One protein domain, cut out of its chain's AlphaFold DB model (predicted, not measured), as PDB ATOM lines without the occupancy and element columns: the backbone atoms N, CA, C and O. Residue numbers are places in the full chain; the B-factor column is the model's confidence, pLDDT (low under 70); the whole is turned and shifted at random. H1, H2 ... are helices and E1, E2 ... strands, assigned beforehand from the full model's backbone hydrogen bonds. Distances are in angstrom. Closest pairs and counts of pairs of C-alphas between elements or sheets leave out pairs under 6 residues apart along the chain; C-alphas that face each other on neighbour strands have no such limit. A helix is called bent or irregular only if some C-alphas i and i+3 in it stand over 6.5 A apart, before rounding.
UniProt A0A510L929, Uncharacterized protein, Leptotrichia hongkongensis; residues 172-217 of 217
ATOM      1  N   ILE A 172      -0.881  26.884  71.046       92.81
ATOM      2  CA  ILE A 172      -1.201  25.682  71.820       92.81
ATOM      3  C   ILE A 172      -2.087  26.070  72.999       92.81
ATOM      4  O   ILE A 172      -1.780  27.004  73.737       92.81
ATOM      5  N   ASP A 173      -3.159  25.316  73.195       93.75
ATOM      6  CA  ASP A 173      -3.927  25.321  74.428       93.75
ATOM      7  C   ASP A 173      -3.365  24.285  75.407       93.75
ATOM      8  O   ASP A 173      -3.804  23.131  75.447       93.75
ATOM      9  N   PHE A 174      -2.417  24.727  76.232       93.19
ATOM     10  CA  PHE A 174      -1.771  23.891  77.242       93.19
ATOM     11  C   PHE A 174      -2.724  23.365  78.326       93.19
ATOM     12  O   PHE A 174      -2.377  22.402  78.994       93.19
ATOM     13  N   SER A 175      -3.939  23.912  78.472       92.31
ATOM     14  CA  SER A 175      -4.935  23.354  79.404       92.31
ATOM     15  C   SER A 175      -5.550  22.041  78.912       92.31
ATOM     16  O   SER A 175      -6.112  21.279  79.694       92.31
ATOM     17  N   THR A 176      -5.456  21.775  77.605       94.12
ATOM     18  CA  THR A 176      -5.966  20.549  76.970       94.12
ATOM     19  C   THR A 176      -4.880  19.759  76.248       94.12
ATOM     20  O   THR A 176      -5.189  18.737  75.629       94.12
ATOM     21  N   PHE A 177      -3.635  20.244  76.302       93.19
ATOM     22  CA  PHE A 177      -2.485  19.614  75.679       93.19
ATOM     23  C   PHE A 177      -2.162  18.304  76.391       93.19
ATOM     24  O   PHE A 177      -2.121  18.278  77.614       93.19
ATOM     25  N   LYS A 178      -1.995  17.223  75.625       91.00
ATOM     26  CA  LYS A 178      -1.644  15.899  76.146       91.00
ATOM     27  C   LYS A 178      -1.094  14.976  75.073       91.00
ATOM     28  O   LYS A 178      -1.330  15.197  73.878       91.00
ATOM     29  N   TYR A 179      -0.429  13.907  75.500       88.81
ATOM     30  CA  TYR A 179      -0.007  12.812  74.625       88.81
ATOM     31  C   TYR A 179      -1.182  12.226  73.818       88.81
ATOM     32  O   TYR A 179      -2.319  12.130  74.291       88.81
ATOM     33  N   PHE A 180      -0.912  11.852  72.565       85.44
ATOM     34  CA  PHE A 180      -1.903  11.354  71.616       85.44
ATOM     35  C   PHE A 180      -1.551   9.966  71.072       85.44
ATOM     36  O   PHE A 180      -1.450   9.821  69.861       85.44
ATOM     37  N   GLU A 181      -1.383   8.973  71.954       77.38
ATOM     38  CA  GLU A 181      -1.413   7.502  71.711       77.38
ATOM     39  C   GLU A 181      -0.520   6.925  70.585       77.38
ATOM     40  O   GLU A 181      -0.393   5.715  70.433       77.38
ATOM     41  N   ILE A 182       0.130   7.774  69.801       72.94
ATOM     42  CA  ILE A 182       0.947   7.499  68.635       72.94
ATOM     43  C   ILE A 182       2.266   8.216  68.891       72.94
ATOM     44  O   ILE A 182       2.303   9.380  69.295       72.94
ATOM     45  N   LEU A 183       3.358   7.486  68.681       72.06
ATOM     46  CA  LEU A 183       4.728   7.872  69.018       72.06
ATOM     47  C   LEU A 183       5.031   9.347  68.712       72.06
ATOM     48  O   LEU A 183       4.981   9.779  67.562       72.06
ATOM     49  N   ASN A 184       5.394  10.095  69.758       78.25
ATOM     50  CA  ASN A 184       5.769  11.513  69.724       78.25
ATOM     51  C   ASN A 184       4.680  12.505  69.268       78.25
ATOM     52  O   ASN A 184       5.013  13.666  69.014       78.25
ATOM     53  N   TYR A 185       3.412  12.090  69.174       87.19
ATOM     54  CA  TYR A 185       2.293  12.989  68.891       87.19
ATOM     55  C   TYR A 185       1.579  13.438  70.159       87.19
ATOM     56  O   TYR A 185       1.375  12.682  71.105       87.19
ATOM     57  N   TYR A 186       1.145  14.689  70.118       90.81
ATOM     58  CA  TYR A 186       0.409  15.375  71.166       90.81
ATOM     59  C   TYR A 186      -0.778  16.089  70.533       90.81
ATOM     60  O   TYR A 186      -0.794  16.371  69.330       90.81
ATOM     61  N   LYS A 187      -1.794  16.399  71.325       91.06
ATOM     62  CA  LYS A 187      -2.946  17.173  70.866       91.06
ATOM     63  C   LYS A 187      -3.392  18.140  71.931       91.06
ATOM     64  O   LYS A 187      -3.240  17.856  73.109       91.06
ATOM     65  N   ASP A 188      -4.030  19.208  71.494       93.75
ATOM     66  CA  ASP A 188      -4.910  20.020  72.320       93.75
ATOM     67  C   ASP A 188      -6.325  20.016  71.708       93.75
ATOM     68  O   ASP A 188      -6.618  19.268  70.764       93.75
ATOM     69  N   LYS A 189      -7.234  20.851  72.219       91.81
ATOM     70  CA  LYS A 189      -8.588  20.988  71.656       91.81
ATOM     71  C   LYS A 189      -8.614  21.539  70.221       91.81
ATOM     72  O   LYS A 189      -9.603  21.366  69.509       91.81
ATOM     73  N   ASN A 190      -7.550  22.208  69.782       90.88
ATOM     74  CA  ASN A 190      -7.484  22.930  68.519       90.88
ATOM     75  C   ASN A 190      -6.789  22.121  67.414       90.88
ATOM     76  O   ASN A 190      -7.133  22.266  66.231       90.88
ATOM     77  N   SER A 191      -5.758  21.338  67.737       91.56
ATOM     78  CA  SER A 191      -4.755  20.830  66.795       91.56
ATOM     79  C   SER A 191      -3.931  19.654  67.337       91.56
ATOM     80  O   SER A 191      -4.011  19.281  68.502       91.56
ATOM     81  N   PHE A 192      -3.131  19.070  66.441       90.25
ATOM     82  CA  PHE A 192      -2.136  18.045  66.751       90.25
ATOM     83  C   PHE A 192      -0.728  18.613  66.593       90.25
ATOM     84  O   PHE A 192      -0.486  19.465  65.732       90.25
ATOM     85  N   TYR A 193       0.195  18.086  67.382       91.44
ATOM     86  CA  TYR A 193       1.588  18.493  67.457       91.44
ATOM     87  C   TYR A 193       2.472  17.254  67.468       91.44
ATOM     88  O   TYR A 193       2.034  16.181  67.875       91.44
ATOM     89  N   TYR A 194       3.704  17.395  67.007       88.75
ATOM     90  CA  TYR A 194       4.688  16.325  67.043       88.75
ATOM     91  C   TYR A 194       6.072  16.886  67.326       88.75
ATOM     92  O   TYR A 194       6.381  18.025  66.961       88.75
ATOM     93  N   ARG A 195       6.907  16.074  67.970       86.00
ATOM     94  CA  ARG A 195       8.309  16.418  68.203       86.00
ATOM     95  C   ARG A 195       9.156  16.097  66.973       86.00
ATOM     96  O   ARG A 195       9.027  15.019  66.399       86.00
ATOM     97  N   SER A 196      10.041  17.009  66.584       85.06
ATOM     98  CA  SER A 196      11.042  16.790  65.532       85.06
ATOM     99  C   SER A 196      12.192  17.778  65.707       85.06
ATOM    100  O   SER A 196      11.947  18.969  65.879       85.06
ATOM    101  N   ASP A 197      13.429  17.280  65.647       83.12
ATOM    102  CA  ASP A 197      14.669  18.070  65.740       83.12
ATOM    103  C   ASP A 197      14.734  18.956  66.997       83.12
ATOM    104  O   ASP A 197      15.001  20.154  66.912       83.12
ATOM    105  N   ASN A 198      14.431  18.378  68.168       85.69
ATOM    106  CA  ASN A 198      14.395  19.095  69.452       85.69
ATOM    107  C   ASN A 198      13.419  20.287  69.478       85.69
ATOM    108  O   ASN A 198      13.576  21.227  70.254       85.69
ATOM    109  N   ASP A 199      12.397  20.244  68.623       88.56
ATOM    110  CA  ASP A 199      11.355  21.258  68.530       88.56
ATOM    111  C   ASP A 199       9.959  20.629  68.524       88.56
ATOM    112  O   ASP A 199       9.777  19.454  68.179       88.56
ATOM    113  N   LEU A 200       8.961  21.437  68.873       91.00
ATOM    114  CA  LEU A 200       7.554  21.079  68.787       91.00
ATOM    115  C   LEU A 200       6.962  21.697  67.520       91.00
ATOM    116  O   LEU A 200       6.995  22.907  67.320       91.00
ATOM    117  N   LYS A 201       6.395  20.868  66.643       90.56
ATOM    118  CA  LYS A 201       5.831  21.304  65.360       90.56
ATOM    119  C   LYS A 201       4.333  21.027  65.326       90.56
ATOM    120  O   LYS A 201       3.860  20.002  65.812       90.56
ATOM    121  N   LYS A 202       3.563  21.939  64.730       90.38
ATOM    122  CA  LYS A 202       2.120  21.762  64.515       90.38
ATOM    123  C   LYS A 202       1.874  20.902  63.277       90.38
ATOM    124  O   LYS A 202       2.362  21.218  62.193       90.38
ATOM    125  N   SER A 203       1.093  19.836  63.421       84.25
ATOM    126  CA  SER A 203       0.724  18.976  62.297       84.25
ATOM    127  C   SER A 203      -0.235  19.703  61.353       84.25
ATOM    128  O   SER A 203      -1.265  20.234  61.772       84.25
ATOM    129  N   LYS A 204       0.083  19.688  60.054       78.44
ATOM    130  CA  LYS A 204      -0.798  20.204  58.993       78.44
ATOM    131  C   LYS A 204      -1.917  19.226  58.630       78.44
ATOM    132  O   LYS A 204      -2.881  19.613  57.977       78.44
ATOM    133  N   VAL A 205      -1.812  17.962  59.047       64.62
ATOM    134  CA  VAL A 205      -2.681  16.890  58.559       64.62
ATOM    135  C   VAL A 205      -3.609  16.411  59.673       64.62
ATOM    136  O   VAL A 205      -3.381  15.386  60.307       64.62
ATOM    137  N   LYS A 206      -4.710  17.144  59.894       59.19
ATOM    138  CA  LYS A 206      -5.794  16.716  60.807       59.19
ATOM    139  C   LYS A 206      -6.444  15.387  60.376       59.19
ATOM    140  O   LYS A 206      -7.026  14.700  61.212       59.19
ATOM    141  N   LEU A 207      -6.373  15.045  59.083       52.03
ATOM    142  CA  LEU A 207      -7.095  13.922  58.471       52.03
ATOM    143  C   LEU A 207      -6.323  12.584  58.506       52.03
ATOM    144  O   LEU A 207      -6.937  11.557  58.772       52.03
ATOM    145  N   MET A 208      -4.997  12.575  58.304       51.50
ATOM    146  CA  MET A 208      -4.196  11.333  58.255       51.50
ATOM    147  C   MET A 208      -4.133  10.617  59.601       51.50
ATOM    148  O   MET A 208      -4.149   9.395  59.614       51.50
ATOM    149  N   LEU A 209      -4.116  11.336  60.728       54.12
ATOM    150  CA  LEU A 209      -4.092  10.696  62.050       54.12
ATOM    151  C   LEU A 209      -5.398   9.948  62.352       54.12
ATOM    152  O   LEU A 209      -5.349   8.842  62.875       54.12
ATOM    153  N   LYS A 210      -6.561  10.475  61.932       54.59
ATOM    154  CA  LYS A 210      -7.833   9.734  62.020       54.59
ATOM    155  C   LYS A 210      -7.828   8.462  61.165       54.59
ATOM    156  O   LYS A 210      -8.457   7.483  61.549       54.59
ATOM    157  N   VAL A 211      -7.142   8.483  60.018       53.88
ATOM    158  CA  VAL A 211      -6.995   7.319  59.126       53.88
ATOM    159  C   VAL A 211      -6.008   6.301  59.704       53.88
ATOM    160  O   VAL A 211      -6.324   5.119  59.709       53.88
ATOM    161  N   LEU A 212      -4.873   6.739  60.262       54.44
ATOM    162  CA  LEU A 212      -3.900   5.854  60.915       54.44
ATOM    163  C   LEU A 212      -4.506   5.110  62.112       54.44
ATOM    164  O   LEU A 212      -4.292   3.913  62.246       54.44
ATOM    165  N   ILE A 213      -5.312   5.798  62.932       57.97
ATOM    166  CA  ILE A 213      -6.035   5.186  64.060       57.97
ATOM    167  C   ILE A 213      -6.980   4.082  63.577       57.97
ATOM    168  O   ILE A 213      -7.052   3.030  64.195       57.97
ATOM    169  N   LYS A 214      -7.662   4.296  62.446       55.94
ATOM    170  CA  LYS A 214      -8.588   3.317  61.860       55.94
ATOM    171  C   LYS A 214      -7.897   2.077  61.282       55.94
ATOM    172  O   LYS A 214      -8.566   1.076  61.080       55.94
ATOM    173  N   CYS A 215      -6.605   2.162  60.965       48.66
ATOM    174  CA  CYS A 215      -5.821   1.040  60.440       48.66
ATOM    175  C   CYS A 215      -5.093   0.245  61.535       48.66
ATOM    176  O   CYS A 215      -4.552  -0.815  61.236       48.66
ATOM    177  N   LEU A 216      -5.034   0.764  62.767       50.06
ATOM    178  CA  LEU A 216      -4.359   0.139  63.913       50.06
ATOM    179  C   LEU A 216      -5.339  -0.456  64.946       50.06
ATOM    180  O   LEU A 216      -4.886  -1.077  65.904       50.06
ATOM    181  N   SER A 217      -6.650  -0.266  64.755       51.31
ATOM    182  CA  SER A 217      -7.753  -0.871  65.524       51.31
ATOM    183  C   SER A 217      -8.379  -2.038  64.775       51.31
ATOM    184  O   SER A 217      -8.671  -3.065  65.417       51.31
TER     185      SER A 217
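This is residues 172 to 217 of the 217 residues of an uncharacterized protein of Leptotrichia hongkongensis (UniProt A0A510L929). What is this model on first sight? It is a small sheet of three short strands, E1, E2 and E3, side by side in a meander, with one helix, H1, leading off from it at the end of the printed part and leaving the sheet's faces uncovered. Before the sheet, a long stretch with no named element, residues 172 to 184, folds back so that residues 178 to 179 pair beside E1. How are the parts counted and ordered? The printed part has 46 residues with three named strands and one named helix, in the order E1, E2, E3, H1; the sheet's order is E1, E2, E3, antiparallel throughout, and the class is mixed, helices and strands. How large and how dense is it? It is compact, with a radius of gyration of the C-alphas of 10.6 A, and the C-alphas span 27 by 24 by 17 A.

Which strands make the sheet? The inner strand is E2, residues 192 to 196, and the edge strands are E1, residues 185 to 187, and E3, residues 199 to 202. They form a meander, each strand the antiparallel neighbour of the one before, and the sheet's C-alphas lie up to 2.5 A off its best plane. How are the neighbours joined? E1 and E2 are a hairpin with 147 degrees between their directions; C-alphas 187 and 192 face each other at 4.3 A, and N 186 and O 193 are within hydrogen-bond range at 2.8 A, as are N 193 and O 186 at 2.8 A. E2 and E3 are a hairpin with 150 degrees between their directions; C-alphas 193 and 202 face each other at 4.4 A, and N 194 and O 201 are within hydrogen-bond range at 2.9 A, as are N 201 and O 194 at 2.9 A. What else pairs with the sheet? Residues 178 to 179 make a short antiparallel pairing with residues 186 to 187 of E1. Where does the helix stand? H1, residues 206 to 216, is not on the sheet, and it is apart from E1. Its closest C-alphas to E2 are those of Lys 206 and Phe 192, 7.1 A apart, while the two centres are 15.4 A apart. In its backbone 6 of 7 O i to N i+4 pairs are within hydrogen-bond range.

Where do the strands run? E2 has five residues, Phe 192 to Ser 196, and is 13.3 A from first to last C-alpha. E3 runs from Asp 199 to Lys 202 over 10.1 A. E1 begins at C-alpha 185, at (2.293, 12.989, 68.891), and reaches Lys 187 over 7.0 A. Where does the helix run? H1 begins at C-alpha 206, at (-5.794, 16.716, 60.807), and ends at C-alpha 216, at (-4.359, 0.139, 63.913), a length of 16.9 A. It is neither bent nor irregular, but only just: C-alphas 206 and 209 are 6.4 A apart.

How far does the printed part reach? The two C-alphas farthest apart are those of Asn 198 and Ser 217, at 30.1 A, and Ser 217 is the chain's last residue. Is anything missing, and how are the elements linked? The printed part has no cut, and the links E1 to E2, E2 to E3 and E3 to H1 are tight. Where is the model's confidence low? The mean pLDDT of the printed part is 78.4, and residues 205 to 217 are under 70; of these, 206 to 216 belong to H1, which has a mean of 54.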